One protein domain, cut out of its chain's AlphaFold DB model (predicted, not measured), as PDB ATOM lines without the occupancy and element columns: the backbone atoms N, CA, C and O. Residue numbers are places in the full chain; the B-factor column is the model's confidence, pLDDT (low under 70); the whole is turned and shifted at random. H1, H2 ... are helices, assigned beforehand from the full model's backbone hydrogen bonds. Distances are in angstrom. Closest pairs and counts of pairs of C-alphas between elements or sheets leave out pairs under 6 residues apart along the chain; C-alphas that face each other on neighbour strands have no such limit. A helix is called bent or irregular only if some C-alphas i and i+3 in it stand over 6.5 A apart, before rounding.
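AT A GLANCE: This is residues 302 to 324 and 334 to 455 of the 455 residues of the protein "ApeA_NTD1 domain-containing protein" of Pontimonas salivibrio (UniProt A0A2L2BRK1). The long helix H5 runs between H1 and H7a, each at a shallow tilt to it, and H4 crosses H5 over one side of this row. H2 and H8 pack on H4, while the bent helix H7 turns from its arm H7a at H5 into its arm H7b at H4; short H6 sits at one end of H5. The 145 printed residues hold eight named helices, H1 to H8 in chain order, and no named strand: the class is all helix. The whole is compact, with a radius of gyration of the C-alphas of 14.3 A, and spans 43 by 32 by 29 A.

IN THESE COORDINATES: H5, residues 384 to 405, measures 31.3 A from C-alpha 384 at (-7.813, -49.985, -23.783) to C-alpha 405. H1, residues 303 to 321, begins at (-2.258, -43.790, -24.654) and measures 26.3 A. H7, residues 420 to 441, was assigned as one helix by its hydrogen bonds but is bent: C-alphas 431 and 434 are 7.0 A apart. Its arms are H7a, residues 420 to 431, 17.8 A, itself irregular with C-alphas 427 and 430 6.6 A apart, and H7b, residues 434 to 441, 10.4 A. H4, residues 359 to 374, measures 23.5 A; H2, residues 334 to 346, 19.1 A. H3, residues 352 to 355, and H6, residues 411 to 414, measure 5.2 A each. H8, residues 443 to 453, measures 15.3 A and ends at (-26.771, -34.030, -11.554).

HOW THE PARTS SIT: H5 touches H1 at a shallow tilt of 34.5 degrees, only just short of steep, the same way; the closest C-alphas, of Leu 307 and Gly 391, are 4.7 A apart. H5 touches H7a at a shallow tilt of 32 degrees, opposite ways, closest at Ser 392 and Glu 421, C-alphas 4.8 A apart. H4, the hub, touches five helices, among them H2, closest at Ala 338 and Cys 364, C-alphas 4.8 A apart. H7a and H7b are about perpendicular, at 77 degrees. H3 and H7a are close but not clearly touching, their closest C-alphas, of Trp 355 and Arg 426, 6.4 A apart. Every O i to N i+4 pair is within hydrogen-bond range in H1, H2, H5, H7b and H8, against 10 of 12 in H4 and 6 of 8 in H7a; H3 and H6 are too short for one.

THE WHOLE: The farthest C-alphas, of Asn 379 and Gly 408, are 44.2 A apart. Residues 325 to 333 are not printed, and C-alphas 324 and 334 are 18.4 A apart across this cut. Of the links printed whole, none is long. The mean pLDDT of the printed part is 81.0; residues 323 to 324, 334, 376 to 382, 413 to 419 and 455 are under 70.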
ATOM      1  N   TYR A 302       1.914 -42.669 -26.863       72.44
ATOM      2  CA  TYR A 302       1.316 -43.723 -26.047       72.44
ATOM      3  C   TYR A 302       0.007 -43.223 -25.418       72.44
ATOM      4  O   TYR A 302      -0.156 -42.020 -25.161       72.44
ATOM      5  N   ILE A 303      -0.934 -44.133 -25.180       76.19
ATOM      6  CA  ILE A 303      -2.258 -43.790 -24.654       76.19
ATOM      7  C   ILE A 303      -2.158 -43.051 -23.314       76.19
ATOM      8  O   ILE A 303      -2.886 -42.094 -23.050       76.19
ATOM      9  N   GLU A 304      -1.156 -43.416 -22.521       78.88
ATOM     10  CA  GLU A 304      -0.810 -42.806 -21.249       78.88
ATOM     11  C   GLU A 304      -0.343 -41.365 -21.416       78.88
ATOM     12  O   GLU A 304      -0.769 -40.485 -20.672       78.88
ATOM     13  N   HIS A 305       0.504 -41.101 -22.412       82.88
ATOM     14  CA  HIS A 305       0.972 -39.750 -22.709       82.88
ATOM     15  C   HIS A 305      -0.184 -38.851 -23.160       82.88
ATOM     16  O   HIS A 305      -0.262 -37.693 -22.744       82.88
ATOM     17  N   THR A 306      -1.098 -39.402 -23.963       84.50
ATOM     18  CA  THR A 306      -2.314 -38.713 -24.414       84.50
ATOM     19  C   THR A 306      -3.192 -38.336 -23.227       84.50
ATOM     20  O   THR A 306      -3.519 -37.162 -23.057       84.50
ATOM     21  N   LEU A 307      -3.501 -39.300 -22.356       85.06
ATOM     22  CA  LEU A 307      -4.283 -39.064 -21.144       85.06
ATOM     23  C   LEU A 307      -3.602 -38.056 -20.213       85.06
ATOM     24  O   LEU A 307      -4.218 -37.070 -19.826       85.06
ATOM     25  N   LEU A 308      -2.327 -38.246 -19.871       84.69
ATOM     26  CA  LEU A 308      -1.624 -37.351 -18.948       84.69
ATOM     27  C   LEU A 308      -1.579 -35.910 -19.467       84.69
ATOM     28  O   LEU A 308      -1.913 -34.986 -18.725       84.69
ATOM     29  N   SER A 309      -1.223 -35.711 -20.737       88.50
ATOM     30  CA  SER A 309      -1.126 -34.368 -21.324       88.50
ATOM     31  C   SER A 309      -2.497 -33.707 -21.447       88.50
ATOM     32  O   SER A 309      -2.650 -32.535 -21.103       88.50
ATOM     33  N   ALA A 310      -3.521 -34.457 -21.861       89.56
ATOM     34  CA  ALA A 310      -4.875 -33.930 -21.968       89.56
ATOM     35  C   ALA A 310      -5.454 -33.546 -20.596       89.56
ATOM     36  O   ALA A 310      -6.098 -32.509 -20.475       89.56
ATOM     37  N   PHE A 311      -5.177 -34.312 -19.536       89.94
ATOM     38  CA  PHE A 311      -5.625 -33.960 -18.184       89.94
ATOM     39  C   PHE A 311      -4.857 -32.780 -17.589       89.94
ATOM     40  O   PHE A 311      -5.463 -31.966 -16.895       89.94
ATOM     41  N   ILE A 312      -3.562 -32.625 -17.894       89.50
ATOM     42  CA  ILE A 312      -2.820 -31.400 -17.557       89.50
ATOM     43  C   ILE A 312      -3.480 -30.186 -18.224       89.50
ATOM     44  O   ILE A 312      -3.624 -29.138 -17.584       89.50
ATOM     45  N   ALA A 313      -3.896 -30.321 -19.486       91.81
ATOM     46  CA  ALA A 313      -4.599 -29.264 -20.199       91.81
ATOM     47  C   ALA A 313      -5.964 -28.960 -19.567       91.81
ATOM     48  O   ALA A 313      -6.218 -27.802 -19.246       91.81
ATOM     49  N   LEU A 314      -6.799 -29.974 -19.307       91.88
ATOM     50  CA  LEU A 314      -8.108 -29.802 -18.663       91.88
ATOM     51  C   LEU A 314      -8.000 -29.163 -17.281       91.88
ATOM     52  O   LEU A 314      -8.726 -28.222 -16.994       91.88
ATOM     53  N   GLU A 315      -7.076 -29.621 -16.440       89.25
ATOM     54  CA  GLU A 315      -6.857 -29.036 -15.117       89.25
ATOM     55  C   GLU A 315      -6.455 -27.561 -15.227       89.25
ATOM     56  O   GLU A 315      -6.940 -26.710 -14.486       89.25
ATOM     57  N   SER A 316      -5.588 -27.232 -16.185       90.69
ATOM     58  CA  SER A 316      -5.155 -25.851 -16.402       90.69
ATOM     59  C   SER A 316      -6.285 -24.981 -16.960       90.69
ATOM     60  O   SER A 316      -6.449 -23.846 -16.527       90.69
ATOM     61  N   LEU A 317      -7.106 -25.515 -17.865       92.31
ATOM     62  CA  LEU A 317      -8.281 -24.834 -18.411       92.31
ATOM     63  C   LEU A 317      -9.350 -24.613 -17.345       92.31
ATOM     64  O   LEU A 317      -9.851 -23.501 -17.212       92.31
ATOM     65  N   ALA A 318      -9.645 -25.625 -16.530       89.81
ATOM     66  CA  ALA A 318     -10.483 -25.467 -15.351       89.81
ATOM     67  C   ALA A 318      -9.882 -24.428 -14.407       89.81
ATOM     68  O   ALA A 318     -10.622 -23.673 -13.783       89.81
ATOM     69  N   ASN A 319      -8.549 -24.317 -14.347       87.00
ATOM     70  CA  ASN A 319      -7.898 -23.314 -13.530       87.00
ATOM     71  C   ASN A 319      -8.125 -21.872 -13.974       87.00
ATOM     72  O   ASN A 319      -8.316 -21.007 -13.116       87.00
ATOM     73  N   ILE A 320      -8.099 -21.660 -15.285       89.75
ATOM     74  CA  ILE A 320      -8.199 -20.357 -15.942       89.75
ATOM     75  C   ILE A 320      -9.665 -19.925 -16.083       89.75
ATOM     76  O   ILE A 320     -10.030 -18.814 -15.714       89.75
ATOM     77  N   LEU A 321     -10.520 -20.820 -16.586       88.12
ATOM     78  CA  LEU A 321     -11.934 -20.550 -16.870       88.12
ATOM     79  C   LEU A 321     -12.791 -20.633 -15.592       88.12
ATOM     80  O   LEU A 321     -13.763 -19.900 -15.408       88.12
ATOM     81  N   SER A 322     -12.384 -21.513 -14.679       75.31
ATOM     82  CA  SER A 322     -12.823 -21.625 -13.289       75.31
ATOM     83  C   SER A 322     -12.441 -20.443 -12.404       75.31
ATOM     84  O   SER A 322     -11.312 -20.474 -11.924       75.31
ATOM     85  N   ASN A 323     -13.303 -19.449 -12.140       60.88
ATOM     86  CA  ASN A 323     -12.983 -18.304 -11.261       60.88
ATOM     87  C   ASN A 323     -12.133 -18.720 -10.022       60.88
ATOM     88  O   ASN A 323     -12.635 -19.448  -9.154       60.88
ATOM     89  N   PRO A 324     -10.859 -18.288  -9.914       53.50
ATOM     90  CA  PRO A 324      -9.881 -18.861  -8.980       53.50
ATOM     91  C   PRO A 324     -10.220 -18.631  -7.501       53.50
ATOM     92  O   PRO A 324      -9.691 -19.323  -6.632       53.50
ATOM     93  N   LYS A 334     -10.914 -36.713  -5.912       65.56
ATOM     94  CA  LYS A 334     -11.330 -37.159  -7.255       65.56
ATOM     95  C   LYS A 334     -12.643 -36.502  -7.689       65.56
ATOM     96  O   LYS A 334     -12.833 -36.271  -8.879       65.56
ATOM     97  N   GLU A 335     -13.505 -36.170  -6.727       70.56
ATOM     98  CA  GLU A 335     -14.775 -35.484  -6.962       70.56
ATOM     99  C   GLU A 335     -14.571 -34.065  -7.516       70.56
ATOM    100  O   GLU A 335     -15.308 -33.649  -8.406       70.56
ATOM    101  N   TRP A 336     -13.525 -33.348  -7.084       79.44
ATOM    102  CA  TRP A 336     -13.221 -32.009  -7.607       79.44
ATOM    103  C   TRP A 336     -12.799 -32.034  -9.073       79.44
ATOM    104  O   TRP A 336     -13.254 -31.206  -9.854       79.44
ATOM    105  N   ALA A 337     -11.980 -33.012  -9.465       82.25
ATOM    106  CA  ALA A 337     -11.598 -33.171 -10.866       82.25
ATOM    107  C   ALA A 337     -12.817 -33.482 -11.753       82.25
ATOM    108  O   ALA A 337     -12.897 -32.988 -12.875       82.25
ATOM    109  N   ALA A 338     -13.774 -34.268 -11.247       86.69
ATOM    110  CA  ALA A 338     -15.020 -34.542 -11.957       86.69
ATOM    111  C   ALA A 338     -15.879 -33.278 -12.090       86.69
ATOM    112  O   ALA A 338     -16.369 -32.984 -13.176       86.69
ATOM    113  N   PHE A 339     -15.999 -32.490 -11.021       87.25
ATOM    114  CA  PHE A 339     -16.716 -31.217 -11.039       87.25
ATOM    115  C   PHE A 339     -16.095 -30.197 -12.008       87.25
ATOM    116  O   PHE A 339     -16.805 -29.575 -12.796       87.25
ATOM    117  N   ASP A 340     -14.769 -30.062 -12.007       87.31
ATOM    118  CA  ASP A 340     -14.056 -29.178 -12.929       87.31
ATOM    119  C   ASP A 340     -14.306 -29.582 -14.391       87.31
ATOM    120  O   ASP A 340     -14.678 -28.742 -15.211       87.31
ATOM    121  N   ILE A 341     -14.192 -30.875 -14.714       89.56
ATOM    122  CA  ILE A 341     -14.485 -31.385 -16.062       89.56
ATOM    123  C   ILE A 341     -15.963 -31.186 -16.424       89.56
ATOM    124  O   ILE A 341     -16.268 -30.785 -17.546       89.56
ATOM    125  N   TYR A 342     -16.885 -31.401 -15.484       90.19
ATOM    126  CA  TYR A 342     -18.320 -31.180 -15.681       90.19
ATOM    127  C   TYR A 342     -18.641 -29.728 -16.061       90.19
ATOM    128  O   TYR A 342     -19.448 -29.483 -16.961       90.19
ATOM    129  N   ARG A 343     -17.964 -28.756 -15.441       88.31
ATOM    130  CA  ARG A 343     -18.083 -27.335 -15.802       88.31
ATOM    131  C   ARG A 343     -17.452 -27.019 -17.150       88.31
ATOM    132  O   ARG A 343     -18.022 -26.274 -17.939       88.31
ATOM    133  N   LEU A 344     -16.298 -27.602 -17.459       90.69
ATOM    134  CA  LEU A 344     -15.697 -27.444 -18.786       90.69
ATOM    135  C   LEU A 344     -16.610 -27.992 -19.888       90.69
ATOM    136  O   LEU A 344     -16.702 -27.418 -20.969       90.69
ATOM    137  N   PHE A 345     -17.344 -29.061 -19.599       89.69
ATOM    138  CA  PHE A 345     -18.345 -29.601 -20.502       89.69
ATOM    139  C   PHE A 345     -19.531 -28.659 -20.750       89.69
ATOM    140  O   PHE A 345     -20.078 -28.690 -21.843       89.69
ATOM    141  N   SER A 346     -19.918 -27.784 -19.813       86.12
ATOM    142  CA  SER A 346     -20.950 -26.771 -20.109       86.12
ATOM    143  C   SER A 346     -20.487 -25.704 -21.104       86.12
ATOM    144  O   SER A 346     -21.312 -25.047 -21.728       86.12
ATOM    145  N   GLU A 347     -19.175 -25.545 -21.280       86.31
ATOM    146  CA  GLU A 347     -18.599 -24.593 -22.232       86.31
ATOM    147  C   GLU A 347     -18.503 -25.150 -23.662       86.31
ATOM    148  O   GLU A 347     -18.297 -24.370 -24.602       86.31
ATOM    149  N   ALA A 348     -18.648 -26.469 -23.833       82.88
ATOM    150  CA  ALA A 348     -18.535 -27.170 -25.105       82.88
ATOM    151  C   ALA A 348     -19.884 -27.788 -25.519       82.88
ATOM    152  O   ALA A 348     -20.443 -28.575 -24.758       82.88
ATOM    153  N   PRO A 349     -20.412 -27.497 -26.723       76.25
ATOM    154  CA  PRO A 349     -21.658 -28.096 -27.199       76.25
ATOM    155  C   PRO A 349     -21.445 -29.544 -27.659       76.25
ATOM    156  O   PRO A 349     -21.491 -29.857 -28.847       76.25
ATOM    157  N   ILE A 350     -21.171 -30.437 -26.709       76.31
ATOM    158  CA  ILE A 350     -21.075 -31.873 -26.966       76.31
ATOM    159  C   ILE A 350     -22.495 -32.450 -27.090       76.31
ATOM    160  O   ILE A 350     -23.325 -32.224 -26.208       76.31
ATOM    161  N   PRO A 351     -22.789 -33.217 -28.152       73.12
ATOM    162  CA  PRO A 351     -24.094 -33.831 -28.391       73.12
ATOM    163  C   PRO A 351     -24.269 -35.097 -27.535       73.12
ATOM    164  O   PRO A 351     -24.253 -36.216 -28.045       73.12
ATOM    165  N   TYR A 352     -24.407 -34.932 -26.219       78.62
ATOM    166  CA  TYR A 352     -24.520 -36.040 -25.254       78.62
ATOM    167  C   TYR A 352     -25.595 -37.072 -25.630       78.62
ATOM    168  O   TYR A 352     -25.384 -38.276 -25.483       78.62
ATOM    169  N   GLU A 353     -26.713 -36.607 -26.192       77.06
ATOM    170  CA  GLU A 353     -27.824 -37.449 -26.651       77.06
ATOM    171  C   GLU A 353     -27.391 -38.461 -27.722       77.06
ATOM    172  O   GLU A 353     -27.763 -39.631 -27.658       77.06
ATOM    173  N   GLU A 354     -26.534 -38.062 -28.668       79.12
ATOM    174  CA  GLU A 354     -26.035 -38.962 -29.718       79.12
ATOM    175  C   GLU A 354     -25.082 -40.032 -29.187       79.12
ATOM    176  O   GLU A 354     -24.846 -41.048 -29.847       79.12
ATOM    177  N   TRP A 355     -24.475 -39.775 -28.032       80.31
ATOM    178  CA  TRP A 355     -23.515 -40.669 -27.399       80.31
ATOM    179  C   TRP A 355     -24.183 -41.613 -26.397       80.31
ATOM    180  O   TRP A 355     -23.513 -42.498 -25.872       80.31
ATOM    181  N   ASN A 356     -25.490 -41.447 -26.156       82.69
ATOM    182  CA  ASN A 356     -26.256 -42.195 -25.161       82.69
ATOM    183  C   ASN A 356     -25.598 -42.172 -23.765       82.69
ATOM    184  O   ASN A 356     -25.654 -43.148 -23.020       82.69
ATOM    185  N   ILE A 357     -24.938 -41.064 -23.422       84.19
ATOM    186  CA  ILE A 357     -24.246 -40.867 -22.149       84.19
ATOM    187  C   ILE A 357     -24.516 -39.452 -21.657       84.19
ATOM    188  O   ILE A 357     -24.421 -38.491 -22.418       84.19
ATOM    189  N   ASP A 358     -24.844 -39.304 -20.379       87.38
ATOM    190  CA  ASP A 358     -25.030 -37.985 -19.793       87.38
ATOM    191  C   ASP A 358     -23.686 -37.331 -19.416       87.38
ATOM    192  O   ASP A 358     -22.657 -37.980 -19.194       87.38
ATOM    193  N   ARG A 359     -23.708 -35.998 -19.337       89.25
ATOM    194  CA  ARG A 359     -22.536 -35.172 -19.026       89.25
ATOM    195  C   ARG A 359     -21.896 -35.530 -17.682       89.25
ATOM    196  O   ARG A 359     -20.669 -35.517 -17.578       89.25
ATOM    197  N   ALA A 360     -22.703 -35.815 -16.658       89.31
ATOM    198  CA  ALA A 360     -22.214 -36.118 -15.314       89.31
ATOM    199  C   ALA A 360     -21.455 -37.449 -15.294       89.31
ATOM    200  O   ALA A 360     -20.349 -37.523 -14.756       89.31
ATOM    201  N   THR A 361     -21.992 -38.469 -15.963       89.12
ATOM    202  CA  THR A 361     -21.359 -39.781 -16.118       89.12
ATOM    203  C   THR A 361     -19.985 -39.654 -16.769       89.12
ATOM    204  O   THR A 361     -18.999 -40.146 -16.214       89.12
ATOM    205  N   LEU A 362     -19.877 -38.931 -17.888       88.56
ATOM    206  CA  LEU A 362     -18.594 -38.751 -18.572       88.56
ATOM    207  C   LEU A 362     -17.583 -37.965 -17.716       88.56
ATOM    208  O   LEU A 362     -16.407 -38.333 -17.647       88.56
ATOM    209  N   ALA A 363     -18.043 -36.928 -17.009       90.31
ATOM    210  CA  ALA A 363     -17.209 -36.117 -16.124       90.31
ATOM    211  C   ALA A 363     -16.675 -36.894 -14.912       90.31
ATOM    212  O   ALA A 363     -15.532 -36.688 -14.516       90.31
ATOM    213  N   CYS A 364     -17.462 -37.811 -14.348       88.62
ATOM    214  CA  CYS A 364     -17.030 -38.698 -13.265       88.62
ATOM    215  C   CYS A 364     -16.098 -39.820 -13.769       88.62
ATOM    216  O   CYS A 364     -15.117 -40.170 -13.106       88.62
ATOM    217  N   PHE A 365     -16.375 -40.367 -14.958       88.50
ATOM    218  CA  PHE A 365     -15.607 -41.461 -15.555       88.50
ATOM    219  C   PHE A 365     -14.161 -41.049 -15.865       88.50
ATOM    220  O   PHE A 365     -13.210 -41.725 -15.470       88.50
ATOM    221  N   MET A 366     -13.979 -39.888 -16.494       89.50
ATOM    222  CA  MET A 366     -12.683 -39.406 -16.975       89.50
ATOM    223  C   MET A 366     -11.581 -39.344 -15.882       89.50
ATOM    224  O   MET A 366     -10.540 -39.993 -16.047       89.50
ATOM    225  N   PRO A 367     -11.745 -38.640 -14.740       86.75
ATOM    226  CA  PRO A 367     -10.742 -38.608 -13.672       86.75
ATOM    227  C   PRO A 367     -10.480 -39.965 -13.036       86.75
ATOM    228  O   PRO A 367      -9.369 -40.202 -12.552       86.75
ATOM    229  N   LYS A 368     -11.479 -40.855 -12.992       85.44
ATOM    230  CA  LYS A 368     -11.279 -42.224 -12.513       85.44
ATOM    231  C   LYS A 368     -10.315 -42.955 -13.441       85.44
ATOM    232  O   LYS A 368      -9.327 -43.484 -12.943       85.44
ATOM    233  N   THR A 369     -10.545 -42.898 -14.750       83.94
ATOM    234  CA  THR A 369      -9.685 -43.502 -15.778       83.94
ATOM    235  C   THR A 369      -8.249 -43.015 -15.694       83.94
ATOM    236  O   THR A 369      -7.316 -43.808 -15.567       83.94
ATOM    237  N   HIS A 370      -8.061 -41.701 -15.618       84.69
ATOM    238  CA  HIS A 370      -6.740 -41.109 -15.437       84.69
ATOM    239  C   HIS A 370      -6.070 -41.501 -14.103       84.69
ATOM    240  O   HIS A 370      -4.866 -41.756 -14.061       84.69
ATOM    241  N   ASN A 371      -6.820 -41.591 -13.001       81.50
ATOM    242  CA  ASN A 371      -6.257 -41.992 -11.707       81.50
ATOM    243  C   ASN A 371      -5.913 -43.481 -11.629       81.50
ATOM    244  O   ASN A 371      -4.925 -43.828 -10.987       81.50
ATOM    245  N   SER A 372      -6.709 -44.352 -12.253       78.12
ATOM    246  CA  SER A 372      -6.411 -45.784 -12.347       78.12
ATOM    247  C   SER A 372      -5.124 -46.026 -13.129       78.12
ATOM    248  O   SER A 372      -4.331 -46.876 -12.735       78.12
ATOM    249  N   LEU A 373      -4.863 -45.213 -14.157       78.25
ATOM    250  CA  LEU A 373      -3.581 -45.218 -14.853       78.25
ATOM    251  C   LEU A 373      -2.421 -44.751 -13.952       78.25
ATOM    252  O   LEU A 373      -1.358 -45.355 -13.941       78.25
ATOM    253  N   LYS A 374      -2.605 -43.687 -13.159       73.19
ATOM    254  CA  LYS A 374      -1.550 -43.178 -12.253       73.19
ATOM    255  C   LYS A 374      -1.225 -44.110 -11.090       73.19
ATOM    256  O   LYS A 374      -0.110 -44.091 -10.567       73.19
ATOM    257  N   HIS A 375      -2.210 -44.865 -10.625       73.50
ATOM    258  CA  HIS A 375      -2.111 -45.686  -9.430       73.50
ATOM    259  C   HIS A 375      -2.566 -47.107  -9.752       73.50
ATOM    260  O   HIS A 375      -3.656 -47.510  -9.349       73.50
ATOM    261  N   HIS A 376      -1.693 -47.876 -10.410       62.00
ATOM    262  CA  HIS A 376      -1.844 -49.310 -10.713       62.00
ATOM    263  C   HIS A 376      -1.891 -50.219  -9.460       62.00
ATOM    264  O   HIS A 376      -1.344 -51.315  -9.447       62.00
ATOM    265  N   ARG A 377      -2.486 -49.760  -8.354       54.31
ATOM    266  CA  ARG A 377      -2.584 -50.507  -7.090       54.31
ATOM    267  C   ARG A 377      -3.651 -51.598  -7.131       54.31
ATOM    268  O   ARG A 377      -3.638 -52.490  -6.293       54.31
ATOM    269  N   GLU A 378      -4.572 -51.520  -8.082       53.81
ATOM    270  CA  GLU A 378      -5.615 -52.514  -8.301       53.81
ATOM    271  C   GLU A 378      -5.207 -53.301  -9.552       53.81
ATOM    272  O   GLU A 378      -5.050 -52.704 -10.611       53.81
ATOM    273  N   ASN A 379      -4.998 -54.618  -9.443       47.06
ATOM    274  CA  ASN A 379      -4.561 -55.534 -10.518       47.06
ATOM    275  C   ASN A 379      -5.550 -55.658 -11.707       47.06
ATOM    276  O   ASN A 379      -5.623 -56.694 -12.364       47.06
ATOM    277  N   ARG A 380      -6.352 -54.628 -11.978       59.78
ATOM    278  CA  ARG A 380      -7.190 -54.484 -13.161       59.78
ATOM    279  C   ARG A 380      -6.683 -53.282 -13.944       59.78
ATOM    280  O   ARG A 380      -6.913 -52.138 -13.558       59.78
ATOM    281  N   PHE A 381      -5.983 -53.554 -15.040       64.25
ATOM    282  CA  PHE A 381      -5.860 -52.562 -16.101       64.25
ATOM    283  C   PHE A 381      -7.266 -52.279 -16.640       64.25
ATOM    284  O   PHE A 381      -8.049 -53.213 -16.811       64.25
ATOM    285  N   MET A 382      -7.596 -51.002 -16.842       69.38
ATOM    286  CA  MET A 382      -8.809 -50.642 -17.578       69.38
ATOM    287  C   MET A 382      -8.719 -51.140 -19.014       69.38
ATOM    288  O   MET A 382      -7.609 -51.266 -19.546       69.38
ATOM    289  N   ASP A 383      -9.874 -51.367 -19.637       78.88
ATOM    290  CA  ASP A 383      -9.933 -51.625 -21.066       78.88
ATOM    291  C   ASP A 383      -9.237 -50.497 -21.846       78.88
ATOM    292  O   ASP A 383      -9.320 -49.301 -21.532       78.88
ATOM    293  N   THR A 384      -8.507 -50.901 -22.881       80.88
ATOM    294  CA  THR A 384      -7.813 -49.985 -23.783       80.88
ATOM    295  C   THR A 384      -8.814 -49.049 -24.454       80.88
ATOM    296  O   THR A 384      -8.535 -47.857 -24.584       80.88
ATOM    297  N   ASP A 385     -10.008 -49.539 -24.791       82.12
ATOM    298  CA  ASP A 385     -11.054 -48.733 -25.421       82.12
ATOM    299  C   ASP A 385     -11.536 -47.596 -24.512       82.12
ATOM    300  O   ASP A 385     -11.714 -46.464 -24.969       82.12
ATOM    301  N   ALA A 386     -11.662 -47.844 -23.208       82.94
ATOM    302  CA  ALA A 386     -12.000 -46.819 -22.225       82.94
ATOM    303  C   ALA A 386     -10.896 -45.770 -22.050       82.94
ATOM    304  O   ALA A 386     -11.188 -44.575 -21.921       82.94
ATOM    305  N   LEU A 387      -9.628 -46.192 -22.078       83.88
ATOM    306  CA  LEU A 387      -8.482 -45.280 -22.046       83.88
ATOM    307  C   LEU A 387      -8.455 -44.385 -23.297       83.88
ATOM    308  O   LEU A 387      -8.261 -43.171 -23.178       83.88
ATOM    309  N   VAL A 388      -8.706 -44.951 -24.484       84.88
ATOM    310  CA  VAL A 388      -8.785 -44.213 -25.762       84.88
ATOM    311  C   VAL A 388      -9.989 -43.298 -25.813       84.88
ATOM    312  O   VAL A 388      -9.845 -42.150 -26.244       84.88
ATOM    313  N   LEU A 389     -11.139 -43.733 -25.310       86.75
ATOM    314  CA  LEU A 389     -12.312 -42.884 -25.191       86.75
ATOM    315  C   LEU A 389     -12.021 -41.677 -24.290       86.75
ATOM    316  O   LEU A 389     -12.173 -40.537 -24.729       86.75
ATOM    317  N   ALA A 390     -11.560 -41.908 -23.058       88.31
ATOM    318  CA  ALA A 390     -11.283 -40.838 -22.103       88.31
ATOM    319  C   ALA A 390     -10.199 -39.877 -22.618       88.31
ATOM    320  O   ALA A 390     -10.344 -38.661 -22.489       88.31
ATOM    321  N   GLY A 391      -9.141 -40.404 -23.245       89.44
ATOM    322  CA  GLY A 391      -8.090 -39.602 -23.868       89.44
ATOM    323  C   GLY A 391      -8.624 -38.748 -25.015       89.44
ATOM    324  O   GLY A 391      -8.396 -37.541 -25.041       89.44
ATOM    325  N   SER A 392      -9.399 -39.342 -25.922       88.56
ATOM    326  CA  SER A 392      -9.966 -38.639 -27.080       88.56
ATOM    327  C   SER A 392     -10.944 -37.544 -26.658       88.56
ATOM    328  O   SER A 392     -10.856 -36.417 -27.140       88.56
ATOM    329  N   VAL A 393     -11.829 -37.820 -25.695       90.12
ATOM    330  CA  VAL A 393     -12.730 -36.799 -25.137       90.12
ATOM    331  C   VAL A 393     -11.932 -35.677 -24.468       90.12
ATOM    332  O   VAL A 393     -12.240 -34.508 -24.691       90.12
ATOM    333  N   ALA A 394     -10.888 -35.997 -23.696       91.75
ATOM    334  CA  ALA A 394     -10.070 -34.994 -23.015       91.75
ATOM    335  C   ALA A 394      -9.312 -34.081 -23.987       91.75
ATOM    336  O   ALA A 394      -9.279 -32.863 -23.787       91.75
ATOM    337  N   VAL A 395      -8.714 -34.650 -25.040       90.94
ATOM    338  CA  VAL A 395      -8.020 -33.879 -26.080       90.94
ATOM    339  C   VAL A 395      -9.021 -33.035 -26.859       90.94
ATOM    340  O   VAL A 395      -8.805 -31.834 -27.002       90.94
ATOM    341  N   GLY A 396     -10.134 -33.628 -27.300       89.69
ATOM    342  CA  GLY A 396     -11.188 -32.927 -28.033       89.69
ATOM    343  C   GLY A 396     -11.759 -31.746 -27.246       89.69
ATOM    344  O   GLY A 396     -11.813 -30.633 -27.768       89.69
ATOM    345  N   LEU A 397     -12.099 -31.957 -25.970       92.19
ATOM    346  CA  LEU A 397     -12.600 -30.911 -25.075       92.19
ATOM    347  C   LEU A 397     -11.557 -29.808 -24.867       92.19
ATOM    348  O   LEU A 397     -11.863 -28.630 -25.033       92.19
ATOM    349  N   SER A 398     -10.314 -30.177 -24.550       93.12
ATOM    350  CA  SER A 398      -9.238 -29.204 -24.319       93.12
ATOM    351  C   SER A 398      -8.951 -28.366 -25.561       93.12
ATOM    352  O   SER A 398      -8.864 -27.142 -25.486       93.12
ATOM    353  N   ARG A 399      -8.843 -29.019 -26.722       90.19
ATOM    354  CA  ARG A 399      -8.612 -28.366 -28.013       90.19
ATOM    355  C   ARG A 399      -9.768 -27.440 -28.371       90.19
ATOM    356  O   ARG A 399      -9.522 -26.293 -28.730       90.19
ATOM    357  N   PHE A 400     -11.012 -27.891 -28.213       90.88
ATOM    358  CA  PHE A 400     -12.196 -27.061 -28.433       90.88
ATOM    359  C   PHE A 400     -12.165 -25.784 -27.580       90.88
ATOM    360  O   PHE A 400     -12.345 -24.682 -28.099       90.88
ATOM    361  N   LEU A 401     -11.888 -25.911 -26.281       92.38
ATOM    362  CA  LEU A 401     -11.842 -24.768 -25.368       92.38
ATOM    363  C   LEU A 401     -10.703 -23.803 -25.703       92.38
ATOM    364  O   LEU A 401     -10.898 -22.591 -25.635       92.38
ATOM    365  N   LEU A 402      -9.539 -24.307 -26.119       91.88
ATOM    366  CA  LEU A 402      -8.442 -23.462 -26.593       91.88
ATOM    367  C   LEU A 402      -8.835 -22.689 -27.861       91.88
ATOM    368  O   LEU A 402      -8.632 -21.477 -27.933       91.88
ATOM    369  N   LEU A 403      -9.466 -23.352 -28.832       88.12
ATOM    370  CA  LEU A 403      -9.970 -22.707 -30.048       88.12
ATOM    371  C   LEU A 403     -11.019 -21.623 -29.729       88.12
ATOM    372  O   LEU A 403     -10.969 -20.522 -30.279       88.12
ATOM    373  N   LYS A 404     -11.931 -21.895 -28.790       89.88
ATOM    374  CA  LYS A 404     -12.968 -20.951 -28.353       89.88
ATOM    375  C   LYS A 404     -12.392 -19.761 -27.586       89.88
ATOM    376  O   LYS A 404     -12.687 -18.612 -27.904       89.88
ATOM    377  N   HIS A 405     -11.580 -20.001 -26.559       90.75
ATOM    378  CA  HIS A 405     -11.179 -18.951 -25.617       90.75
ATOM    379  C   HIS A 405      -9.912 -18.204 -26.025       90.75
ATOM    380  O   HIS A 405      -9.789 -17.020 -25.683       90.75
ATOM    381  N   VAL A 406      -9.003 -18.863 -26.748       88.69
ATOM    382  CA  VAL A 406      -7.729 -18.278 -27.180       88.69
ATOM    383  C   VAL A 406      -7.856 -17.703 -28.584       88.69
ATOM    384  O   VAL A 406      -7.562 -16.528 -28.780       88.69
ATOM    385  N   LEU A 407      -8.380 -18.488 -29.530       81.50
ATOM    386  CA  LEU A 407      -8.611 -18.019 -30.897       81.50
ATOM    387  C   LEU A 407      -9.969 -17.340 -31.076       81.50
ATOM    388  O   LEU A 407     -10.163 -16.680 -32.080       81.50
ATOM    389  N   GLY A 408     -10.917 -17.425 -30.139       84.25
ATOM    390  CA  GLY A 408     -12.205 -16.738 -30.292       84.25
ATOM    391  C   GLY A 408     -13.134 -17.357 -31.336       84.25
ATOM    392  O   GLY A 408     -14.036 -16.669 -31.806       84.25
ATOM    393  N   LEU A 409     -12.899 -18.610 -31.733       82.62
ATOM    394  CA  LEU A 409     -13.726 -19.282 -32.731       82.62
ATOM    395  C   LEU A 409     -15.079 -19.675 -32.130       82.62
ATOM    396  O   LEU A 409     -15.160 -20.152 -30.996       82.62
ATOM    397  N   SER A 410     -16.146 -19.487 -32.906       79.19
ATOM    398  CA  SER A 410     -17.476 -19.958 -32.514       79.19
ATOM    399  C   SER A 410     -17.551 -21.490 -32.591       79.19
ATOM    400  O   SER A 410     -16.822 -22.094 -33.389       79.19
ATOM    401  N   PRO A 411     -18.437 -22.142 -31.817       76.06
ATOM    402  CA  PRO A 411     -18.628 -23.586 -31.914       76.06
ATOM    403  C   PRO A 411     -18.956 -24.063 -33.336       76.06
ATOM    404  O   PRO A 411     -18.416 -25.078 -33.779       76.06
ATOM    405  N   ASP A 412     -19.756 -23.286 -34.071       72.69
ATOM    406  CA  ASP A 412     -20.131 -23.572 -35.460       72.69
ATOM    407  C   ASP A 412     -18.922 -23.516 -36.401       72.69
ATOM    408  O   ASP A 412     -18.792 -24.331 -37.312       72.69
ATOM    409  N   SER A 413     -17.996 -22.580 -36.161       68.25
ATOM    410  CA  SER A 413     -16.764 -22.436 -36.949       68.25
ATOM    411  C   SER A 413     -15.749 -23.546 -36.687       68.25
ATOM    412  O   SER A 413     -14.978 -23.882 -37.582       68.25
ATOM    413  N   ILE A 414     -15.735 -24.099 -35.472       69.44
ATOM    414  CA  ILE A 414     -14.878 -25.236 -35.115       69.44
ATOM    415  C   ILE A 414     -15.436 -26.523 -35.729       69.44
ATOM    416  O   ILE A 414     -14.661 -27.411 -36.074       69.44
ATOM    417  N   GLY A 415     -16.766 -26.612 -35.861       62.44
ATOM    418  CA  GLY A 415     -17.472 -27.806 -36.306       62.44
ATOM    419  C   GLY A 415     -17.126 -28.969 -35.388       62.44
ATOM    420  O   GLY A 415     -16.231 -29.740 -35.698       62.44
ATOM    421  N   LEU A 416     -17.798 -29.113 -34.244       53.44
ATOM    422  CA  LEU A 416     -17.406 -30.080 -33.202       53.44
ATOM    423  C   LEU A 416     -17.158 -31.514 -33.720       53.44
ATOM    424  O   LEU A 416     -16.252 -32.191 -33.247       53.44
ATOM    425  N   TYR A 417     -17.897 -31.956 -34.742       48.38
ATOM    426  CA  TYR A 417     -17.705 -33.257 -35.405       48.38
ATOM    427  C   TYR A 417     -16.536 -33.301 -36.406       48.38
ATOM    428  O   TYR A 417     -16.122 -34.374 -36.837       48.38
ATOM    429  N   GLY A 418     -15.996 -32.153 -36.800       54.84
ATOM    430  CA  GLY A 418     -14.778 -32.003 -37.589       54.84
ATOM    431  C   GLY A 418     -13.521 -32.336 -36.788       54.84
ATOM    432  O   GLY A 418     -12.565 -32.866 -37.360       54.84
ATOM    433  N   LEU A 419     -13.537 -32.153 -35.462       69.94
ATOM    434  CA  LEU A 419     -12.442 -32.616 -34.612       69.94
ATOM    435  C   LEU A 419     -12.387 -34.147 -34.633       69.94
ATOM    436  O   LEU A 419     -13.364 -34.850 -34.361       69.94
ATOM    437  N   ARG A 420     -11.225 -34.680 -35.018       77.25
ATOM    438  CA  ARG A 420     -10.992 -36.124 -35.143       77.25
ATOM    439  C   ARG A 420     -11.232 -36.835 -33.815       77.25
ATOM    440  O   ARG A 420     -11.761 -37.940 -33.802       77.25
ATOM    441  N   GLU A 421     -10.881 -36.191 -32.715       84.31
ATOM    442  CA  GLU A 421     -10.925 -36.748 -31.371       84.31
ATOM    443  C   GLU A 421     -12.361 -37.070 -30.939       84.31
ATOM    444  O   GLU A 421     -12.623 -38.158 -30.430       84.31
ATOM    445  N   PHE A 422     -13.330 -36.200 -31.242       81.50
ATOM    446  CA  PHE A 422     -14.740 -36.483 -30.961       81.50
ATOM    447  C   PHE A 422     -15.338 -37.547 -31.889       81.50
ATOM    448  O   PHE A 422     -16.203 -38.311 -31.460       81.50
ATOM    449  N   ARG A 423     -14.846 -37.672 -33.129       80.31
ATOM    450  CA  ARG A 423     -15.228 -38.779 -34.026       80.31
ATOM    451  C   ARG A 423     -14.725 -40.128 -33.512       80.31
ATOM    452  O   ARG A 423     -15.487 -41.091 -33.508       80.31
ATOM    453  N   VAL A 424     -13.475 -40.181 -33.051       81.56
ATOM    454  CA  VAL A 424     -12.887 -41.379 -32.431       81.56
ATOM    455  C   VAL A 424     -13.640 -41.736 -31.150       81.56
ATOM    456  O   VAL A 424     -14.072 -42.877 -31.005       81.56
ATOM    457  N   ALA A 425     -13.887 -40.758 -30.272       83.44
ATOM    458  CA  ALA A 425     -14.663 -40.958 -29.050       83.44
ATOM    459  C   ALA A 425     -16.057 -41.536 -29.342       83.44
ATOM    460  O   ALA A 425     -16.458 -42.528 -28.742       83.44
ATOM    461  N   ARG A 426     -16.775 -40.977 -30.324       83.62
ATOM    462  CA  ARG A 426     -18.093 -41.480 -30.734       83.62
ATOM    463  C   ARG A 426     -18.045 -42.927 -31.232       83.62
ATOM    464  O   ARG A 426     -18.947 -43.700 -30.921       83.62
ATOM    465  N   ALA A 427     -17.027 -43.292 -32.013       83.75
ATOM    466  CA  ALA A 427     -16.883 -44.650 -32.535       83.75
ATOM    467  C   ALA A 427     -16.639 -45.676 -31.414       83.75
ATOM    468  O   ALA A 427     -17.224 -46.757 -31.440       83.75
ATOM    469  N   LEU A 428     -15.834 -45.304 -30.415       84.00
ATOM    470  CA  LEU A 428     -15.492 -46.150 -29.267       84.00
ATOM    471  C   LEU A 428     -16.559 -46.165 -28.175       84.00
ATOM    472  O   LEU A 428     -16.577 -47.073 -27.351       84.00
ATOM    473  N   MET A 429     -17.482 -45.200 -28.174       83.12
ATOM    474  CA  MET A 429     -18.538 -45.127 -27.164       83.12
ATOM    475  C   MET A 429     -19.350 -46.425 -27.091       83.12
ATOM    476  O   MET A 429     -19.748 -46.820 -26.006       83.12
ATOM    477  N   LYS A 430     -19.552 -47.123 -28.219       79.00
ATOM    478  CA  LYS A 430     -20.286 -48.400 -28.255       79.00
ATOM    479  C   LYS A 430     -19.544 -49.549 -27.571       79.00
ATOM    480  O   LYS A 430     -20.200 -50.383 -26.957       79.00
ATOM    481  N   THR A 431     -18.221 -49.620 -27.703       79.44
ATOM    482  CA  THR A 431     -17.419 -50.716 -27.136       79.44
ATOM    483  C   THR A 431     -17.062 -50.442 -25.680       79.44
ATOM    484  O   THR A 431     -17.210 -51.323 -24.841       79.44
ATOM    485  N   ALA A 432     -16.743 -49.189 -25.346       80.00
ATOM    486  CA  ALA A 432     -16.483 -48.754 -23.976       80.00
ATOM    487  C   ALA A 432     -17.758 -48.597 -23.118       80.00
ATOM    488  O   ALA A 432     -17.656 -48.388 -21.909       80.00
ATOM    489  N   PHE A 433     -18.959 -48.695 -23.710       81.44
ATOM    490  CA  PHE A 433     -20.230 -48.454 -23.013       81.44
ATOM    491  C   PHE A 433     -20.401 -49.326 -21.767       81.44
ATOM    492  O   PHE A 433     -20.861 -48.841 -20.738       81.44
ATOM    493  N   ALA A 434     -20.000 -50.599 -21.846       80.38
ATOM    494  CA  ALA A 434     -20.120 -51.533 -20.731       80.38
ATOM    495  C   ALA A 434     -19.305 -51.074 -19.512       80.38
ATOM    496  O   ALA A 434     -19.827 -51.061 -18.403       80.38
ATOM    497  N   GLU A 435     -18.066 -50.609 -19.704       80.81
ATOM    498  CA  GLU A 435     -17.248 -50.104 -18.593       80.81
ATOM    499  C   GLU A 435     -17.796 -48.802 -17.992       80.81
ATOM    500  O   GLU A 435     -17.669 -48.552 -16.787       80.81
ATOM    501  N   ILE A 436     -18.406 -47.960 -18.827       82.69
ATOM    502  CA  ILE A 436     -19.047 -46.718 -18.390       82.69
ATOM    503  C   ILE A 436     -20.297 -47.028 -17.565       82.69
ATOM    504  O   ILE A 436     -20.474 -46.447 -16.493       82.69
ATOM    505  N   GLU A 437     -21.146 -47.946 -18.024       82.06
ATOM    506  CA  GLU A 437     -22.351 -48.368 -17.303       82.06
ATOM    507  C   GLU A 437     -22.010 -49.127 -16.016       82.06
ATOM    508  O   GLU A 437     -22.590 -48.844 -14.966       82.06
ATOM    509  N   ASP A 438     -21.003 -50.000 -16.030       81.00
ATOM    510  CA  ASP A 438     -20.480 -50.646 -14.820       81.00
ATOM    511  C   ASP A 438     -19.987 -49.606 -13.806       81.00
ATOM    512  O   ASP A 438     -20.190 -49.730 -12.594       81.00
ATOM    513  N   TYR A 439     -19.348 -48.535 -14.285       79.94
ATOM    514  CA  TYR A 439     -18.967 -47.438 -13.411       79.94
ATOM    515  C   TYR A 439     -20.185 -46.698 -12.857       79.94
ATOM    516  O   TYR A 439     -20.246 -46.489 -11.645       79.94
ATOM    517  N   LYS A 440     -21.130 -46.323 -13.721       81.25
ATOM    518  CA  LYS A 440     -22.343 -45.570 -13.380       81.25
ATOM    519  C   LYS A 440     -23.215 -46.308 -12.364       81.25
ATOM    520  O   LYS A 440     -23.706 -45.692 -11.423       81.25
ATOM    521  N   THR A 441     -23.374 -47.617 -12.530       81.50
ATOM    522  CA  THR A 441     -24.160 -48.486 -11.638       81.50
ATOM    523  C   THR A 441     -23.404 -48.866 -10.363       81.50
ATOM    524  O   THR A 441     -24.017 -49.160  -9.334       81.50
ATOM    525  N   GLY A 442     -22.070 -48.814 -10.378       81.25
ATOM    526  CA  GLY A 442     -21.247 -48.994  -9.190       81.25
ATOM    527  C   GLY A 442     -21.457 -47.879  -8.159       81.25
ATOM    528  O   GLY A 442     -21.534 -46.702  -8.500       81.25
ATOM    529  N   ARG A 443     -21.459 -48.231  -6.864       78.38
ATOM    530  CA  ARG A 443     -21.756 -47.310  -5.743       78.38
ATOM    531  C   ARG A 443     -21.062 -45.941  -5.844       78.38
ATOM    532  O   ARG A 443     -21.717 -44.916  -5.727       78.38
ATOM    533  N   LYS A 444     -19.749 -45.922  -6.103       75.75
ATOM    534  CA  LYS A 444     -18.968 -44.671  -6.208       75.75
ATOM    535  C   LYS A 444     -19.302 -43.843  -7.453       75.75
ATOM    536  O   LYS A 444     -19.158 -42.626  -7.418       75.75
ATOM    537  N   GLY A 445     -19.677 -44.485  -8.561       77.50
ATOM    538  CA  GLY A 445     -20.107 -43.769  -9.762       77.50
ATOM    539  C   GLY A 445     -21.502 -43.193  -9.579       77.50
ATOM    540  O   GLY A 445     -21.679 -42.005  -9.812       77.50
ATOM    541  N   ALA A 446     -22.439 -43.975  -9.041       79.69
ATOM    542  CA  ALA A 446     -23.786 -43.512  -8.717       79.69
ATOM    543  C   ALA A 446     -23.779 -42.316  -7.745       79.69
ATOM    544  O   ALA A 446     -24.471 -41.329  -7.984       79.69
ATOM    545  N   GLU A 447     -22.952 -42.361  -6.691       81.62
ATOM    546  CA  GLU A 447     -22.768 -41.243  -5.751       81.62
ATOM    547  C   GLU A 447     -22.215 -39.989  -6.463       81.62
ATOM    548  O   GLU A 447     -22.759 -38.899  -6.299       81.62
ATOM    549  N   CYS A 448     -21.183 -40.130  -7.307       80.94
ATOM    550  CA  CYS A 448     -20.602 -39.008  -8.060       80.94
ATOM    551  C   CYS A 448     -21.600 -38.390  -9.053       80.94
ATOM    552  O   CYS A 448     -21.793 -37.172  -9.071       80.94
ATOM    553  N   VAL A 449     -22.263 -39.229  -9.854       81.94
ATOM    554  CA  VAL A 449     -23.230 -38.803 -10.873       81.94
ATOM    555  C   VAL A 449     -24.446 -38.147 -10.226       81.94
ATOM    556  O   VAL A 449     -24.884 -37.097 -10.693       81.94
ATOM    557  N   GLY A 450     -24.951 -38.708  -9.124       77.44
ATOM    558  CA  GLY A 450     -26.043 -38.120  -8.352       77.44
ATOM    559  C   GLY A 450     -25.695 -36.730  -7.817       77.44
ATOM    560  O   GLY A 450     -26.485 -35.802  -7.977       77.44
ATOM    561  N   CYS A 451     -24.491 -36.557  -7.262       81.44
ATOM    562  CA  CYS A 451     -24.017 -35.259  -6.775       81.44
ATOM    563  C   CYS A 451     -23.910 -34.204  -7.886       81.44
ATOM    564  O   CYS A 451     -24.343 -33.074  -7.681       81.44
ATOM    565  N   LEU A 452     -23.353 -34.552  -9.052       80.81
ATOM    566  CA  LEU A 452     -23.204 -33.603 -10.166       80.81
ATOM    567  C   LEU A 452     -24.526 -33.285 -10.871       80.81
ATOM    568  O   LEU A 452     -24.689 -32.182 -11.378       80.81
ATOM    569  N   SER A 453     -25.463 -34.233 -10.913       81.69
ATOM    570  CA  SER A 453     -26.771 -34.030 -11.554       81.69
ATOM    571  C   SER A 453     -27.720 -33.166 -10.717       81.69
ATOM    572  O   SER A 453     -28.698 -32.647 -11.246       81.69
ATOM    573  N   ALA A 454     -27.458 -33.029  -9.413       75.56
ATOM    574  CA  ALA A 454     -28.233 -32.190  -8.500       75.56
ATOM    575  C   ALA A 454     -27.791 -30.711  -8.484       75.56
ATOM    576  O   ALA A 454     -28.448 -29.893  -7.839       75.56
ATOM    577  N   GLN A 455     -26.676 -30.387  -9.149       68.19
ATOM    578  CA  GLN A 455     -26.102 -29.043  -9.288       68.19
ATOM    579  C   GLN A 455     -26.445 -28.445 -10.649       68.19
ATOM    580  O   GLN A 455     -26.708 -27.222 -10.676       68.19
TER     581      GLN A 455